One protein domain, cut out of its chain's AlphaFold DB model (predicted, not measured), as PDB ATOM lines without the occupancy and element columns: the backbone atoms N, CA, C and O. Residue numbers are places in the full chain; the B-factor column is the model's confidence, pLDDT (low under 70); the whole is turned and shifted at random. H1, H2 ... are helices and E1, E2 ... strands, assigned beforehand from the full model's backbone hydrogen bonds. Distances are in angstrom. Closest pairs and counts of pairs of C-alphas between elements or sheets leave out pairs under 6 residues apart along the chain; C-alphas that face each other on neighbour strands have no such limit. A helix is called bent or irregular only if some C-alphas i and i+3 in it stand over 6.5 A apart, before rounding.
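This is residues 126 to 251 of the 915 residues of the protein "Beta_helix domain-containing protein" of Anatilimnocola aggregata (UniProt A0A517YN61). With little regular structure, this is mostly loop on one small curled sheet folded into two leaves, E1, E2, E6 and E5 facing E3 and E7, with E4 as hinge. The 126 printed residues, 50 in named elements, run H1-H2-E1-E2-E3-E4-H3-E5-E6-H4-E7, mixed in class; the mixed sheet's order is E1-E2-E6-E5-E4-E3-E7. The whole is compact, radius of gyration of the C-alphas 14.0 A, spanning 35 by 32 by 28 A.

Strands are E1, residues 135-137, E2, 145-148, E6, 217-221, E5, 208-212, E4, 174-177, E3, 164-168, and E7, 246-250, ending at C-alpha (2.629, 38.866, 10.561). Helices are H1, residues 126-129, starting at C-alpha (0.730, 26.506, 13.736), H2, 131-134, H3, 181-185, and irregular H4, 228-233, with C-alphas 229 and 232 9.2 A apart.

Hairpin E5 and E6 is antiparallel, N 210 and O 219 being 2.9 A apart. E4, H3 and E5 form a strand-helix-strand unit, two parallel neighbour strands with a helix between them along the chain, and its crossover is right-handed. H1 and H3 are on opposite faces; H2 only grazes the sheet; H4 is not on it. H4 has 0 of 2 O i to N i+4 pairs within hydrogen-bond range, and 2 of 3 O i to N i+3.

The printed part has no cut. Links E2-E3, H3-E5 and H4-E7 are long. Residues 159 to 160 have pLDDT under 70.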
ATOM      1  N   GLU A 126      -0.044  27.647  14.246       96.62
ATOM      2  CA  GLU A 126       0.730  26.506  13.736       96.62
ATOM      3  C   GLU A 126       2.200  26.502  14.171       96.62
ATOM      4  O   GLU A 126       2.769  25.429  14.373       96.62
ATOM      5  N   PHE A 127       2.806  27.677  14.359       98.00
ATOM      6  CA  PHE A 127       4.212  27.793  14.753       98.00
ATOM      7  C   PHE A 127       4.441  27.465  16.229       98.00
ATOM      8  O   PHE A 127       5.568  27.166  16.627       98.00
ATOM      9  N   TYR A 128       3.373  27.487  17.025       97.38
ATOM     10  CA  TYR A 128       3.404  27.117  18.431       97.38
ATOM     11  C   TYR A 128       2.996  25.652  18.627       97.38
ATOM     12  O   TYR A 128       3.744  24.880  19.226       97.38
ATOM     13  N   ASP A 129       1.840  25.255  18.087       96.50
ATOM     14  CA  ASP A 129       1.252  23.927  18.320       96.50
ATOM     15  C   ASP A 129       1.904  22.823  17.474       96.50
ATOM     16  O   ASP A 129       1.855  21.646  17.834       96.50
ATOM     17  N   SER A 130       2.466  23.153  16.308       97.38
ATOM     18  CA  SER A 130       2.996  22.162  15.359       97.38
ATOM     19  C   SER A 130       4.253  22.650  14.621       97.38
ATOM     20  O   SER A 130       4.317  22.563  13.389       97.38
ATOM     21  N   PRO A 131       5.295  23.116  15.345       97.62
ATOM     22  CA  PRO A 131       6.499  23.679  14.732       97.62
ATOM     23  C   PRO A 131       7.185  22.703  13.767       97.62
ATOM     24  O   PRO A 131       7.677  23.117  12.720       97.62
ATOM     25  N   ALA A 132       7.139  21.397  14.053       98.06
ATOM     26  CA  ALA A 132       7.763  20.360  13.229       98.06
ATOM     27  C   ALA A 132       7.287  20.343  11.765       98.06
ATOM     28  O   ALA A 132       8.045  19.953  10.879       98.06
ATOM     29  N   THR A 133       6.046  20.769  11.517       98.19
ATOM     30  CA  THR A 133       5.412  20.788  10.189       98.19
ATOM     31  C   THR A 133       5.141  22.201   9.670       98.19
ATOM     32  O   THR A 133       4.729  22.366   8.522       98.19
ATOM     33  N   ALA A 134       5.342  23.227  10.501       98.31
ATOM     34  CA  ALA A 134       5.128  24.621  10.122       98.31
ATOM     35  C   ALA A 134       6.287  25.195   9.288       98.31
ATOM     36  O   ALA A 134       6.090  26.168   8.562       98.31
ATOM     37  N   TRP A 135       7.473  24.579   9.356       98.44
ATOM     38  CA  TRP A 135       8.700  25.061   8.718       98.44
ATOM     39  C   TRP A 135       9.293  24.049   7.734       98.44
ATOM     40  O   TRP A 135       9.372  22.853   8.026       98.44
ATOM     41  N   GLU A 136       9.812  24.545   6.613       97.75
ATOM     42  CA  GLU A 136      10.662  23.795   5.684       97.75
ATOM     43  C   GLU A 136      11.995  24.526   5.446       97.75
ATOM     44  O   GLU A 136      12.021  25.760   5.441       97.75
ATOM     45  N   PRO A 137      13.115  23.801   5.276       97.62
ATOM     46  CA  PRO A 137      14.408  24.422   5.009       97.62
ATOM     47  C   PRO A 137      14.420  25.103   3.635       97.62
ATOM     48  O   PRO A 137      13.891  24.566   2.657       97.62
ATOM     49  N   VAL A 138      15.076  26.259   3.540       96.44
ATOM     50  CA  VAL A 138      15.301  26.939   2.259       96.44
ATOM     51  C   VAL A 138      16.557  26.357   1.604       96.44
ATOM     52  O   VAL A 138      17.680  26.608   2.031       96.44
ATOM     53  N   VAL A 139      16.375  25.534   0.569       89.38
ATOM     54  CA  VAL A 139      17.488  24.887  -0.146       89.38
ATOM     55  C   VAL A 139      18.208  25.895  -1.045       89.38
ATOM     56  O   VAL A 139      17.566  26.644  -1.774       89.38
ATOM     57  N   GLY A 140      19.546  25.873  -1.032       81.75
ATOM     58  CA  GLY A 140      20.381  26.725  -1.891       81.75
ATOM     59  C   GLY A 140      20.668  28.122  -1.333       81.75
ATOM     60  O   GLY A 140      21.252  28.933  -2.045       81.75
ATOM     61  N   ASN A 141      20.285  28.390  -0.081       84.31
ATOM     62  CA  ASN A 141      20.533  29.652   0.618       84.31
ATOM     63  C   ASN A 141      21.451  29.465   1.845       84.31
ATOM     64  O   ASN A 141      22.094  28.418   1.978       84.31
ATOM     65  N   VAL A 142      21.532  30.457   2.743       91.44
ATOM     66  CA  VAL A 142      22.306  30.349   3.991       91.44
ATOM     67  C   VAL A 142      21.847  29.160   4.842       91.44
ATOM     68  O   VAL A 142      20.659  28.843   4.950       91.44
ATOM     69  N   ALA A 143      22.802  28.499   5.499       92.38
ATOM     70  CA  ALA A 143      22.502  27.415   6.419       92.38
ATOM     71  C   ALA A 143      21.615  27.893   7.588       92.38
ATOM     72  O   ALA A 143      21.837  28.950   8.187       92.38
ATOM     73  N   GLY A 144      20.623  27.068   7.934       94.69
ATOM     74  CA  GLY A 144      19.717  27.317   9.057       94.69
ATOM     75  C   GLY A 144      18.561  28.273   8.757       94.69
ATOM     76  O   GLY A 144      17.814  28.593   9.679       94.69
ATOM     77  N   GLU A 145      18.390  28.719   7.510       97.94
ATOM     78  CA  GLU A 145      17.184  29.435   7.093       97.94
ATOM     79  C   GLU A 145      16.034  28.462   6.803       97.94
ATOM     80  O   GLU A 145      16.160  27.496   6.041       97.94
ATOM     81  N   TYR A 146      14.883  28.757   7.396       98.56
ATOM     82  CA  TYR A 146      13.623  28.066   7.170       98.56
ATOM     83  C   TYR A 146      12.587  29.050   6.655       98.56
ATOM     84  O   TYR A 146      12.663  30.247   6.926       98.56
ATOM     85  N   ARG A 147      11.577  28.538   5.962       98.00
ATOM     86  CA  ARG A 147      10.377  29.296   5.611       98.00
ATOM     87  C   ARG A 147       9.124  28.539   6.011       98.00
ATOM     88  O   ARG A 147       9.154  27.317   6.162       98.00
ATOM     89  N   SER A 148       8.026  29.260   6.170       98.50
ATOM     90  CA  SER A 148       6.724  28.670   6.427       98.50
ATOM     91  C   SER A 148       6.338  27.708   5.300       98.50
ATOM     92  O   SER A 148       6.596  27.960   4.114       98.50
ATOM     93  N   THR A 149       5.714  26.588   5.663       98.19
ATOM     94  CA  THR A 149       5.162  25.635   4.685       98.19
ATOM     95  C   THR A 149       3.928  26.204   3.982       98.19
ATOM     96  O   THR A 149       3.682  25.889   2.817       98.19
ATOM     97  N   LYS A 150       3.192  27.094   4.658       96.62
ATOM     98  CA  LYS A 150       2.070  27.868   4.110       96.62
ATOM     99  C   LYS A 150       2.513  29.238   3.592       96.62
ATOM    100  O   LYS A 150       3.464  29.813   4.123       96.62
ATOM    101  N   SER A 151       1.789  29.757   2.602       95.62
ATOM    102  CA  SER A 151       1.802  31.170   2.205       95.62
ATOM    103  C   SER A 151       0.664  31.948   2.881       95.62
ATOM    104  O   SER A 151      -0.324  31.352   3.318       95.62
ATOM    105  N   TYR A 152       0.813  33.269   2.962       92.75
ATOM    106  CA  TYR A 152      -0.088  34.202   3.636       92.75
ATOM    107  C   TYR A 152      -0.377  35.439   2.752       92.75
ATOM    108  O   TYR A 152       0.111  36.531   3.050       92.75
ATOM    109  N   PRO A 153      -1.152  35.285   1.659       89.50
ATOM    110  CA  PRO A 153      -1.470  36.370   0.717       89.50
ATOM    111  C   PRO A 153      -2.252  37.534   1.342       89.50
ATOM    112  O   PRO A 153      -2.174  38.665   0.872       89.50
ATOM    113  N   ASP A 154      -3.004  37.269   2.412       85.44
ATOM    114  CA  ASP A 154      -3.932  38.241   3.001       85.44
ATOM    115  C   ASP A 154      -3.257  39.227   3.972       85.44
ATOM    116  O   ASP A 154      -3.910  40.125   4.514       85.44
ATOM    117  N   PHE A 155      -1.951  39.086   4.228       85.88
ATOM    118  CA  PHE A 155      -1.248  39.996   5.126       85.88
ATOM    119  C   PHE A 155      -1.064  41.371   4.501       85.88
ATOM    120  O   PHE A 155      -0.432  41.541   3.460       85.88
ATOM    121  N   LYS A 156      -1.550  42.395   5.206       76.38
ATOM    122  CA  LYS A 156      -1.288  43.781   4.831       76.38
ATOM    123  C   LYS A 156       0.150  44.148   5.161       76.38
ATOM    124  O   LYS A 156       0.558  44.137   6.325       76.38
ATOM    125  N   ILE A 157       0.890  44.487   4.115       75.12
ATOM    126  CA  ILE A 157       2.298  44.863   4.156       75.12
ATOM    127  C   ILE A 157       2.406  46.382   4.274       75.12
ATOM    128  O   ILE A 157       1.784  47.132   3.516       75.12
ATOM    129  N   ARG A 158       3.255  46.853   5.185       73.94
ATOM    130  CA  ARG A 158       3.716  48.241   5.199       73.94
ATOM    131  C   ARG A 158       5.058  48.316   4.486       73.94
ATOM    132  O   ARG A 158       6.057  47.798   4.984       73.94
ATOM    133  N   ALA A 159       5.083  48.998   3.342       69.69
ATOM    134  CA  ALA A 159       6.305  49.184   2.569       69.69
ATOM    135  C   ALA A 159       7.432  49.775   3.438       69.69
ATOM    136  O   ALA A 159       7.242  50.792   4.114       69.69
ATOM    137  N   GLY A 160       8.604  49.137   3.409       66.81
ATOM    138  CA  GLY A 160       9.799  49.600   4.120       66.81
ATOM    139  C   GLY A 160       9.808  49.362   5.636       66.81
ATOM    140  O   GLY A 160      10.638  49.958   6.321       66.81
ATOM    141  N   ALA A 161       8.919  48.523   6.173       72.81
ATOM    142  CA  ALA A 161       8.916  48.127   7.582       72.81
ATOM    143  C   ALA A 161       8.794  46.603   7.728       72.81
ATOM    144  O   ALA A 161       8.316  45.930   6.819       72.81
ATOM    145  N   THR A 162       9.204  46.057   8.876       78.81
ATOM    146  CA  THR A 162       9.022  44.629   9.160       78.81
ATOM    147  C   THR A 162       7.535  44.300   9.224       78.81
ATOM    148  O   THR A 162       6.739  45.025   9.823       78.81
ATOM    149  N   ASN A 163       7.177  43.185   8.598       82.75
ATOM    150  CA  ASN A 163       5.818  42.656   8.563       82.75
ATOM    151  C   ASN A 163       5.717  41.304   9.277       82.75
ATOM    152  O   ASN A 163       4.663  40.684   9.208       82.75
ATOM    153  N   ALA A 164       6.789  40.848   9.939       92.00
ATOM    154  CA  ALA A 164       6.810  39.647  10.768       92.00
ATOM    155  C   ALA A 164       7.552  39.908  12.083       92.00
ATOM    156  O   ALA A 164       8.656  40.457  12.109       92.00
ATOM    157  N   MET A 165       6.940  39.499  13.189       92.44
ATOM    158  CA  MET A 165       7.477  39.627  14.541       92.44
ATOM    159  C   MET A 165       7.131  38.379  15.351       92.44
ATOM    160  O   MET A 165       6.323  37.547  14.933       92.44
ATOM    161  N   GLY A 166       7.759  38.220  16.510       94.25
ATOM    162  CA  GLY A 166       7.513  37.049  17.329       94.25
ATOM    163  C   GLY A 166       8.399  36.962  18.554       94.25
ATOM    164  O   GLY A 166       9.160  37.878  18.863       94.25
ATOM    165  N   HIS A 167       8.301  35.837  19.245       96.75
ATOM    166  CA  HIS A 167       9.168  35.488  20.360       96.75
ATOM    167  C   HIS A 167       9.230  33.968  20.528       96.75
ATOM    168  O   HIS A 167       8.364  33.225  20.051       96.75
ATOM    169  N   PHE A 168      10.239  33.499  21.251       97.75
ATOM    170  CA  PHE A 168      10.315  32.101  21.656       97.75
ATOM    171  C   PHE A 168       9.142  31.742  22.576       97.75
ATOM    172  O   PHE A 168       8.771  32.512  23.467       97.75
ATOM    173  N   GLY A 169       8.521  30.588  22.350       95.62
ATOM    174  CA  GLY A 169       7.328  30.163  23.077       95.62
ATOM    175  C   GLY A 169       7.591  29.684  24.507       95.62
ATOM    176  O   GLY A 169       6.680  29.745  25.333       95.62
ATOM    177  N   ASP A 170       8.813  29.229  24.794       95.00
ATOM    178  CA  ASP A 170       9.253  28.717  26.098       95.00
ATOM    179  C   ASP A 170       9.809  29.824  27.010       95.00
ATOM    180  O   ASP A 170       9.514  29.846  28.201       95.00
ATOM    181  N   SER A 171      10.578  30.761  26.452       95.38
ATOM    182  CA  SER A 171      11.280  31.806  27.212       95.38
ATOM    183  C   SER A 171      10.697  33.207  27.070       95.38
ATOM    184  O   SER A 171      11.072  34.103  27.827       95.38
ATOM    185  N   TRP A 172       9.805  33.417  26.097       94.94
ATOM    186  CA  TRP A 172       9.229  34.724  25.764       94.94
ATOM    187  C   TRP A 172      10.273  35.782  25.367       94.94
ATOM    188  O   TRP A 172       9.967  36.974  25.331       94.94
ATOM    189  N   ILE A 173      11.499  35.363  25.034       96.81
ATOM    190  CA  ILE A 173      12.517  36.251  24.475       96.81
ATOM    191  C   ILE A 173      12.100  36.665  23.051       96.81
ATOM    192  O   ILE A 173      11.801  35.784  22.238       96.81
ATOM    193  N   PRO A 174      12.079  37.973  22.728       96.75
ATOM    194  CA  PRO A 174      11.715  38.458  21.401       96.75
ATOM    195  C   PRO A 174      12.608  37.911  20.283       96.75
ATOM    196  O   PRO A 174      13.816  37.752  20.448       96.75
ATOM    197  N   LEU A 175      11.998  37.675  19.126       97.19
ATOM    198  CA  LEU A 175      12.684  37.444  17.859       97.19
ATOM    199  C   LEU A 175      12.840  38.782  17.129       97.19
ATOM    200  O   LEU A 175      11.920  39.603  17.120       97.19
ATOM    201  N   HIS A 176      13.985  38.994  16.482       96.69
ATOM    202  CA  HIS A 176      14.222  40.194  15.683       96.69
ATOM    203  C   HIS A 176      13.360  40.167  14.413       96.69
ATOM    204  O   HIS A 176      13.459  39.241  13.613       96.69
ATOM    205  N   GLY A 177      12.504  41.168  14.209       95.12
ATOM    206  CA  GLY A 177      11.734  41.309  12.968       95.12
ATOM    207  C   GLY A 177      12.555  42.045  11.914       95.12
ATOM    208  O   GLY A 177      12.747  43.250  12.030       95.12
ATOM    209  N   TYR A 178      13.057  41.360  10.897       94.94
ATOM    210  CA  TYR A 178      13.928  41.956   9.888       94.94
ATOM    211  C   TYR A 178      13.145  42.784   8.860       94.94
ATOM    212  O   TYR A 178      12.120  42.345   8.342       94.94
ATOM    213  N   ASN A 179      13.675  43.960   8.509       91.56
ATOM    214  CA  ASN A 179      13.197  44.742   7.357       91.56
ATOM    215  C   ASN A 179      13.820  44.280   6.033       91.56
ATOM    216  O   ASN A 179      13.250  44.509   4.970       91.56
ATOM    217  N   LEU A 180      15.017  43.693   6.089       91.81
ATOM    218  CA  LEU A 180      15.803  43.299   4.926       91.81
ATOM    219  C   LEU A 180      16.106  41.807   5.008       91.81
ATOM    220  O   LEU A 180      16.630  41.331   6.015       91.81
ATOM    221  N   HIS A 181      15.833  41.073   3.930       93.38
ATOM    222  CA  HIS A 181      16.101  39.634   3.891       93.38
ATOM    223  C   HIS A 181      17.596  39.321   4.035       93.38
ATOM    224  O   HIS A 181      17.966  38.386   4.739       93.38
ATOM    225  N   GLY A 182      18.461  40.153   3.448       94.81
ATOM    226  CA  GLY A 182      19.912  39.994   3.546       94.81
ATOM    227  C   GLY A 182      20.458  40.115   4.976       94.81
ATOM    228  O   GLY A 182      21.423  39.433   5.310       94.81
ATOM    229  N   ASP A 183      19.811  40.897   5.853       96.25
ATOM    230  CA  ASP A 183      20.174  40.964   7.278       96.25
ATOM    231  C   ASP A 183      19.858  39.645   8.004       96.25
ATOM    232  O   ASP A 183      20.619  39.222   8.870       96.25
ATOM    233  N   LEU A 184      18.778  38.947   7.624       96.31
ATOM    234  CA  LEU A 184      18.486  37.600   8.133       96.31
ATOM    235  C   LEU A 184      19.532  36.586   7.632       96.31
ATOM    236  O   LEU A 184      19.889  35.655   8.354       96.31
ATOM    237  N   GLN A 185      20.022  36.760   6.402       95.75
ATOM    238  CA  GLN A 185      20.867  35.783   5.705       95.75
ATOM    239  C   GLN A 185      22.370  35.923   5.952       95.75
ATOM    240  O   GLN A 185      23.115  34.977   5.713       95.75
ATOM    241  N   THR A 186      22.837  37.083   6.402       95.75
ATOM    242  CA  THR A 186      24.266  37.316   6.633       95.75
ATOM    243  C   THR A 186      24.762  36.654   7.922       95.75
ATOM    244  O   THR A 186      24.006  36.451   8.868       95.75
ATOM    245  N   ASP A 187      26.057  36.347   7.979       94.62
ATOM    246  CA  ASP A 187      26.757  35.939   9.207       94.62
ATOM    247  C   ASP A 187      27.527  37.095   9.853       94.62
ATOM    248  O   ASP A 187      28.177  36.906  10.878       94.62
ATOM    249  N   ASN A 188      27.480  38.292   9.260       95.00
ATOM    250  CA  ASN A 188      28.190  39.463   9.757       95.00
ATOM    251  C   ASN A 188      27.584  39.961  11.084       95.00
ATOM    252  O   ASN A 188      26.485  40.514  11.056       95.00
ATOM    253  N   PRO A 189      28.278  39.855  12.231       93.25
ATOM    254  CA  PRO A 189      27.752  40.340  13.505       93.25
ATOM    255  C   PRO A 189      28.076  41.826  13.750       93.25
ATOM    256  O   PRO A 189      27.694  42.373  14.784       93.25
ATOM    257  N   TRP A 190      28.822  42.472  12.848       93.06
ATOM    258  CA  TRP A 190      29.395  43.802  13.046       93.06
ATOM    259  C   TRP A 190      28.552  44.887  12.379       93.06
ATOM    260  O   TRP A 190      28.052  44.716  11.268       93.06
ATOM    261  N   TRP A 191      28.447  46.052  13.019       91.75
ATOM    262  CA  TRP A 191      27.733  47.211  12.471       91.75
ATOM    263  C   TRP A 191      28.582  48.014  11.467       91.75
ATOM    264  O   TRP A 191      28.640  49.238  11.487       91.75
ATOM    265  N   ASN A 192      29.244  47.335  10.538       91.94
ATOM    266  CA  ASN A 192      30.070  47.933   9.481       91.94
ATOM    267  C   ASN A 192      29.282  48.154   8.174       91.94
ATOM    268  O   ASN A 192      29.791  47.928   7.080       91.94
ATOM    269  N   VAL A 193      28.025  48.580   8.299       92.12
ATOM    270  CA  VAL A 193      27.132  48.837   7.161       92.12
ATOM    271  C   VAL A 193      27.332  50.252   6.610       92.12
ATOM    272  O   VAL A 193      27.398  51.215   7.373       92.12
ATOM    273  N   ASP A 194      27.359  50.397   5.283       88.56
ATOM    274  CA  ASP A 194      27.612  51.680   4.601       88.56
ATOM    275  C   ASP A 194      26.511  52.718   4.864       88.56
ATOM    276  O   ASP A 194      26.746  53.927   4.910       88.56
ATOM    277  N   ASN A 195      25.277  52.244   5.040       87.38
ATOM    278  CA  ASN A 195      24.109  53.061   5.329       87.38
ATOM    279  C   ASN A 195      23.196  52.316   6.307       87.38
ATOM    280  O   ASN A 195      22.787  51.188   6.038       87.38
ATOM    281  N   LYS A 196      22.822  52.980   7.409       87.12
ATOM    282  CA  LYS A 196      21.987  52.425   8.491       87.12
ATOM    283  C   LYS A 196      20.646  51.859   8.013       87.12
ATOM    284  O   LYS A 196      20.122  50.972   8.672       87.12
ATOM    285  N   VAL A 197      20.109  52.369   6.903       85.94
ATOM    286  CA  VAL A 197      18.854  51.905   6.279       85.94
ATOM    287  C   VAL A 197      19.063  51.376   4.851       85.94
ATOM    288  O   VAL A 197      18.099  51.115   4.139       85.94
ATOM    289  N   GLY A 198      20.317  51.247   4.400       85.38
ATOM    290  CA  GLY A 198      20.654  50.798   3.045       85.38
ATOM    291  C   GLY A 198      20.454  49.296   2.848       85.38
ATOM    292  O   GLY A 198      20.527  48.535   3.807       85.38
ATOM    293  N   LYS A 199      20.228  48.870   1.603       88.81
ATOM    294  CA  LYS A 199      19.892  47.480   1.244       88.81
ATOM    295  C   LYS A 199      21.056  46.665   0.668       88.81
ATOM    296  O   LYS A 199      20.836  45.541   0.238       88.81
ATOM    297  N   ASP A 200      22.254  47.244   0.628       91.31
ATOM    298  CA  ASP A 200      23.409  46.679  -0.084       91.31
ATOM    299  C   ASP A 200      24.512  46.165   0.864       91.31
ATOM    300  O   ASP A 200      25.452  45.508   0.428       91.31
ATOM    301  N   SER A 201      24.397  46.437   2.169       94.19
ATOM    302  CA  SER A 201      25.279  45.920   3.222       94.19
ATOM    303  C   SER A 201      24.457  45.465   4.425       94.19
ATOM    304  O   SER A 201      23.559  46.179   4.882       94.19
ATOM    305  N   PHE A 202      24.766  44.266   4.924       95.94
ATOM    306  CA  PHE A 202      23.908  43.535   5.854       95.94
ATOM    307  C   PHE A 202      24.589  43.237   7.189       95.94
ATOM    308  O   PHE A 202      25.799  42.986   7.241       95.94
ATOM    309  N   VAL A 203      23.790  43.195   8.255       95.81
ATOM    310  CA  VAL A 203      24.203  42.863   9.624       95.81
ATOM    311  C   VAL A 203      23.209  41.899  10.277       95.81
ATOM    312  O   VAL A 203      22.002  42.143  10.310       95.81
ATOM    313  N   TYR A 204      23.724  40.808  10.841       96.50
ATOM    314  CA  TYR A 204      22.924  39.826  11.559       96.50
ATOM    315  C   TYR A 204      22.601  40.343  12.959       96.50
ATOM    316  O   TYR A 204      23.482  40.511  13.805       96.50
ATOM    317  N   CYS A 205      21.317  40.582  13.212       95.62
ATOM    318  CA  CYS A 205      20.824  41.155  14.465       95.62
ATOM    319  C   CYS A 205      20.370  40.092  15.486       95.62
ATOM    320  O   CYS A 205      19.827  40.439  16.536       95.62
ATOM    321  N   GLY A 206      20.602  38.807  15.190       97.00
ATOM    322  CA  GLY A 206      20.231  37.656  16.017       97.00
ATOM    323  C   GLY A 206      19.011  36.873  15.509       97.00
ATOM    324  O   GLY A 206      18.498  37.155  14.421       97.00
ATOM    325  N   PRO A 207      18.548  35.865  16.273       98.19
ATOM    326  CA  PRO A 207      17.389  35.050  15.925       98.19
ATOM    327  C   PRO A 207      16.177  35.889  15.542       98.19
ATOM    328  O   PRO A 207      15.799  36.803  16.280       98.19
ATOM    329  N   GLY A 208      15.561  35.588  14.401       97.81
ATOM    330  CA  GLY A 208      14.534  36.471  13.876       97.81
ATOM    331  C   GLY A 208      13.718  35.945  12.709       97.81
ATOM    332  O   GLY A 208      13.874  34.806  12.262       97.81
ATOM    333  N   LEU A 209      12.822  36.817  12.256       97.44
ATOM    334  CA  LEU A 209      11.783  36.555  11.270       97.44
ATOM    335  C   LEU A 209      11.823  37.607  10.161       97.44
ATOM    336  O   LEU A 209      12.135  38.767  10.415       97.44
ATOM    337  N   PHE A 210      11.455  37.217   8.949       95.31
ATOM    338  CA  PHE A 210      11.290  38.109   7.803       95.31
ATOM    339  C   PHE A 210      10.052  37.675   7.016       95.31
ATOM    340  O   PHE A 210       9.866  36.483   6.799       95.31
ATOM    341  N   PHE A 211       9.203  38.601   6.578       94.62
ATOM    342  CA  PHE A 211       8.106  38.262   5.668       94.62
ATOM    343  C   PHE A 211       8.526  38.558   4.229       94.62
ATOM    344  O   PHE A 211       8.812  39.706   3.898       94.62
ATOM    345  N   HIS A 212       8.571  37.528   3.387       92.44
ATOM    346  CA  HIS A 212       8.991  37.651   1.999       92.44
ATOM    347  C   HIS A 212       7.788  37.919   1.098       92.44
ATOM    348  O   HIS A 212       7.072  36.993   0.727       92.44
ATOM    349  N   GLU A 213       7.603  39.178   0.706       89.25
ATOM    350  CA  GLU A 213       6.411  39.648  -0.013       89.25
ATOM    351  C   GLU A 213       6.130  38.852  -1.297       89.25
ATOM    352  O   GLU A 213       5.009  38.406  -1.499       89.25
ATOM    353  N   GLU A 214       7.147  38.570  -2.122       89.81
ATOM    354  CA  GLU A 214       6.930  37.888  -3.414       89.81
ATOM    355  C   GLU A 214       6.496  36.422  -3.282       89.81
ATOM    356  O   GLU A 214       5.883  35.872  -4.193       89.81
ATOM    357  N   THR A 215       6.859  35.762  -2.179       92.81
ATOM    358  CA  THR A 215       6.506  34.352  -1.945       92.81
ATOM    359  C   THR A 215       5.394  34.211  -0.917       92.81
ATOM    360  O   THR A 215       4.924  33.097  -0.688       92.81
ATOM    361  N   GLU A 216       4.999  35.326  -0.293       94.44
ATOM    362  CA  GLU A 216       4.014  35.423   0.781       94.44
ATOM    363  C   GLU A 216       4.338  34.492   1.959       94.44
ATOM    364  O   GLU A 216       3.449  33.996   2.650       94.44
ATOM    365  N   ARG A 217       5.621  34.196   2.185       95.62
ATOM    366  CA  ARG A 217       6.074  33.257   3.218       95.62
ATOM    367  C   ARG A 217       6.855  33.959   4.310       95.62
ATOM    368  O   ARG A 217       7.563  34.938   4.081       95.62
ATOM    369  N   ILE A 218       6.754  33.411   5.513       97.12
ATOM    370  CA  ILE A 218       7.529  33.862   6.665       97.12
ATOM    371  C   ILE A 218       8.832  33.073   6.674       97.12
ATOM    372  O   ILE A 218       8.815  31.850   6.738       97.12
ATOM    373  N   HIS A 219       9.954  33.769   6.620       97.94
ATOM    374  CA  HIS A 219      11.292  33.227   6.777       97.94
ATOM    375  C   HIS A 219      11.738  33.362   8.234       97.94
ATOM    376  O   HIS A 219      11.402  34.331   8.913       97.94
ATOM    377  N   CYS A 220      12.492  32.383   8.717       98.50
ATOM    378  CA  CYS A 220      12.982  32.296  10.084       98.50
ATOM    379  C   CYS A 220      14.421  31.794  10.084       98.50
ATOM    380  O   CYS A 220      14.766  30.850   9.367       98.50
ATOM    381  N   ARG A 221      15.257  32.404  10.922       98.25
ATOM    382  CA  ARG A 221      16.618  31.933  11.170       98.25
ATOM    383  C   ARG A 221      16.981  32.164  12.627       98.25
ATOM    384  O   ARG A 221      16.989  33.301  13.094       98.25
ATOM    385  N   LEU A 222      17.313  31.081  13.323       98.31
ATOM    386  CA  LEU A 222      17.647  31.070  14.750       98.31
ATOM    387  C   LEU A 222      19.141  30.791  14.966       98.31
ATOM    388  O   LEU A 222      19.521  29.979  15.806       98.31
ATOM    389  N   ALA A 223      20.004  31.403  14.153       97.38
ATOM    390  CA  ALA A 223      21.440  31.193  14.269       97.38
ATOM    391  C   ALA A 223      21.987  31.822  15.571       97.38
ATOM    392  O   ALA A 223      21.470  32.847  16.029       97.38
ATOM    393  N   PRO A 224      23.028  31.228  16.185       97.12
ATOM    394  CA  PRO A 224      23.690  31.803  17.351       97.12
ATOM    395  C   PRO A 224      24.192  33.227  17.109       97.12
ATOM    396  O   PRO A 224      24.702  33.540  16.033       97.12
ATOM    397  N   THR A 225      24.126  34.071  18.135       95.69
ATOM    398  CA  THR A 225      24.855  35.346  18.127       95.69
ATOM    399  C   THR A 225      26.270  35.127  18.656       95.69
ATOM    400  O   THR A 225      26.515  34.246  19.486       95.69
ATOM    401  N   THR A 226      27.224  35.921  18.172       92.25
ATOM    402  CA  THR A 226      28.658  35.670  18.397       92.25
ATOM    403  C   THR A 226      29.433  36.886  18.901       92.25
ATOM    404  O   THR A 226      30.657  36.822  18.996       92.25
ATOM    405  N   LEU A 227      28.753  37.980  19.264       90.12
ATOM    406  CA  LEU A 227      29.414  39.193  19.748       90.12
ATOM    407  C   LEU A 227      30.111  38.924  21.095       90.12
ATOM    408  O   LEU A 227      29.419  38.638  22.079       90.12
ATOM    409  N   PRO A 228      31.450  39.056  21.190       85.81
ATOM    410  CA  PRO A 228      32.181  38.732  22.418       85.81
ATOM    411  C   PRO A 228      31.690  39.518  23.642       85.81
ATOM    412  O   PRO A 228      31.499  38.940  24.708       85.81
ATOM    413  N   GLY A 229      31.389  40.812  23.467       81.75
ATOM    414  CA  GLY A 229      30.937  41.701  24.543       81.75
ATOM    415  C   GLY A 229      29.559  41.377  25.137       81.75
ATOM    416  O   GLY A 229      29.211  41.925  26.178       81.75
ATOM    417  N   LEU A 230      28.773  40.488  24.517       87.75
ATOM    418  CA  LEU A 230      27.484  40.058  25.067       87.75
ATOM    419  C   LEU A 230      27.621  38.944  26.121       87.75
ATOM    420  O   LEU A 230      26.712  38.782  26.935       87.75
ATOM    421  N   GLY A 231      28.726  38.187  26.137       89.06
ATOM    422  CA  GLY A 231      28.922  37.078  27.078       89.06
ATOM    423  C   GLY A 231      27.758  36.076  27.056       89.06
ATOM    424  O   GLY A 231      27.391  35.579  25.986       89.06
ATOM    425  N   GLU A 232      27.165  35.831  28.227       90.06
ATOM    426  CA  GLU A 232      25.993  34.959  28.426       90.06
ATOM    427  C   GLU A 232      24.709  35.478  27.765       90.06
ATOM    428  O   GLU A 232      23.787  34.703  27.548       90.06
ATOM    429  N   ASN A 233      24.645  36.761  27.387       91.88
ATOM    430  CA  ASN A 233      23.507  37.292  26.633       91.88
ATOM    431  C   ASN A 233      23.524  36.858  25.162       91.88
ATOM    432  O   ASN A 233      22.630  37.252  24.421       91.88
ATOM    433  N   ASN A 234      24.537  36.123  24.690       95.06
ATOM    434  CA  ASN A 234      24.499  35.576  23.338       95.06
ATOM    435  C   ASN A 234      23.458  34.455  23.220       95.06
ATOM    436  O   ASN A 234      23.367  33.580  24.079       95.06
ATOM    437  N   TYR A 235      22.752  34.406  22.092       97.56
ATOM    438  CA  TYR A 235      21.907  33.266  21.768       97.56
ATOM    439  C   TYR A 235      22.755  32.025  21.473       97.56
ATOM    440  O   TYR A 235      23.605  32.041  20.582       97.56
ATOM    441  N   ARG A 236      22.495  30.938  22.206       96.50
ATOM    442  CA  ARG A 236      23.139  29.620  22.035       96.50
ATOM    443  C   ARG A 236      22.132  28.461  22.050       96.50
ATOM    444  O   ARG A 236      22.520  27.317  22.278       96.50
ATOM    445  N   GLY A 237      20.851  28.777  21.872       96.56
ATOM    446  CA  GLY A 237      19.750  27.821  21.918       96.56
ATOM    447  C   GLY A 237      19.630  26.939  20.687       96.56
ATOM    448  O   GLY A 237      20.450  26.983  19.771       96.56
ATOM    449  N   GLU A 238      18.552  26.159  20.656       97.75
ATOM    450  CA  GLU A 238      18.161  25.367  19.494       97.75
ATOM    451  C   GLU A 238      17.965  26.264  18.258       97.75
ATOM    452  O   GLU A 238      17.261  27.274  18.290       97.75
ATOM    453  N   SER A 239      18.620  25.899  17.159       96.94
ATOM    454  CA  SER A 239      18.653  26.693  15.928       96.94
ATOM    455  C   SER A 239      17.672  26.201  14.860       96.94
ATOM    456  O   SER A 239      17.467  26.878  13.854       96.94
ATOM    457  N   ASP A 240      17.093  25.011  15.035       98.12
ATOM    458  CA  ASP A 240      16.061  24.460  14.161       98.12
ATOM    459  C   ASP A 240      14.661  24.860  14.673       98.12
ATOM    460  O   ASP A 240      14.192  24.313  15.678       98.12
ATOM    461  N   PRO A 241      13.948  25.776  13.989       98.31
ATOM    462  CA  PRO A 241      12.642  26.262  14.429       98.31
ATOM    463  C   PRO A 241      11.562  25.170  14.418       98.31
ATOM    464  O   PRO A 241      10.503  25.358  15.007       98.31
ATOM    465  N   ARG A 242      11.817  23.997  13.819       98.44
ATOM    466  CA  ARG A 242      10.918  22.830  13.891       98.44
ATOM    467  C   ARG A 242      10.870  22.182  15.271       98.44
ATOM    468  O   ARG A 242       9.954  21.411  15.550       98.44
ATOM    469  N   LYS A 243      11.858  22.464  16.119       98.06
ATOM    470  CA  LYS A 243      12.006  21.875  17.458       98.06
ATOM    471  C   LYS A 243      11.646  22.843  18.584       98.06
ATOM    472  O   LYS A 243      11.765  22.480  19.752       98.06
ATOM    473  N   LEU A 244      11.218  24.059  18.249       96.56
ATOM    474  CA  LEU A 244      10.861  25.093  19.210       96.56
ATOM    475  C   LEU A 244       9.456  25.620  18.920       96.56
ATOM    476  O   LEU A 244       9.179  25.975  17.777       96.56
ATOM    477  N   PRO A 245       8.581  25.741  19.933       97.56
ATOM    478  CA  PRO A 245       7.368  26.521  19.770       97.56
ATOM    479  C   PRO A 245       7.752  27.993  19.603       97.56
ATOM    480  O   PRO A 245       8.480  28.549  20.432       97.56
ATOM    481  N   LEU A 246       7.252  28.636  18.553       98.25
ATOM    482  CA  LEU A 246       7.430  30.067  18.310       98.25
ATOM    483  C   LEU A 246       6.066  30.751  18.294       98.25
ATOM    484  O   LEU A 246       5.109  30.242  17.712       98.25
ATOM    485  N   VAL A 247       5.983  31.927  18.907       97.00
ATOM    486  CA  VAL A 247       4.869  32.843  18.654       97.00
ATOM    487  C   VAL A 247       5.274  33.692  17.468       97.00
ATOM    488  O   VAL A 247       6.253  34.431  17.550       97.00
ATOM    489  N   VAL A 248       4.547  33.555  16.366       96.00
ATOM    490  CA  VAL A 248       4.810  34.257  15.110       96.00
ATOM    491  C   VAL A 248       3.573  35.056  14.750       96.00
ATOM    492  O   VAL A 248       2.469  34.524  14.737       96.00
ATOM    493  N   THR A 249       3.755  36.330  14.443       91.88
ATOM    494  CA  THR A 249       2.701  37.235  13.985       91.88
ATOM    495  C   THR A 249       3.200  37.948  12.743       91.88
ATOM    496  O   THR A 249       4.373  38.317  12.660       91.88
ATOM    497  N   ALA A 250       2.315  38.142  11.777       86.62
ATOM    498  CA  ALA A 250       2.629  38.866  10.561       86.62
ATOM    499  C   ALA A 250       1.390  39.599  10.035       86.62
ATOM    500  O   ALA A 250       0.266  39.233  10.368       86.62
ATOM    501  N   GLY A 251       1.620  40.660   9.261       79.94
ATOM    502  CA  GLY A 251       0.585  41.627   8.884       79.94
ATOM    503  C   GLY A 251       0.380  42.727   9.935       79.94
ATOM    504  O   GLY A 251       0.597  42.525  11.129       79.94
TER     505      GLY A 251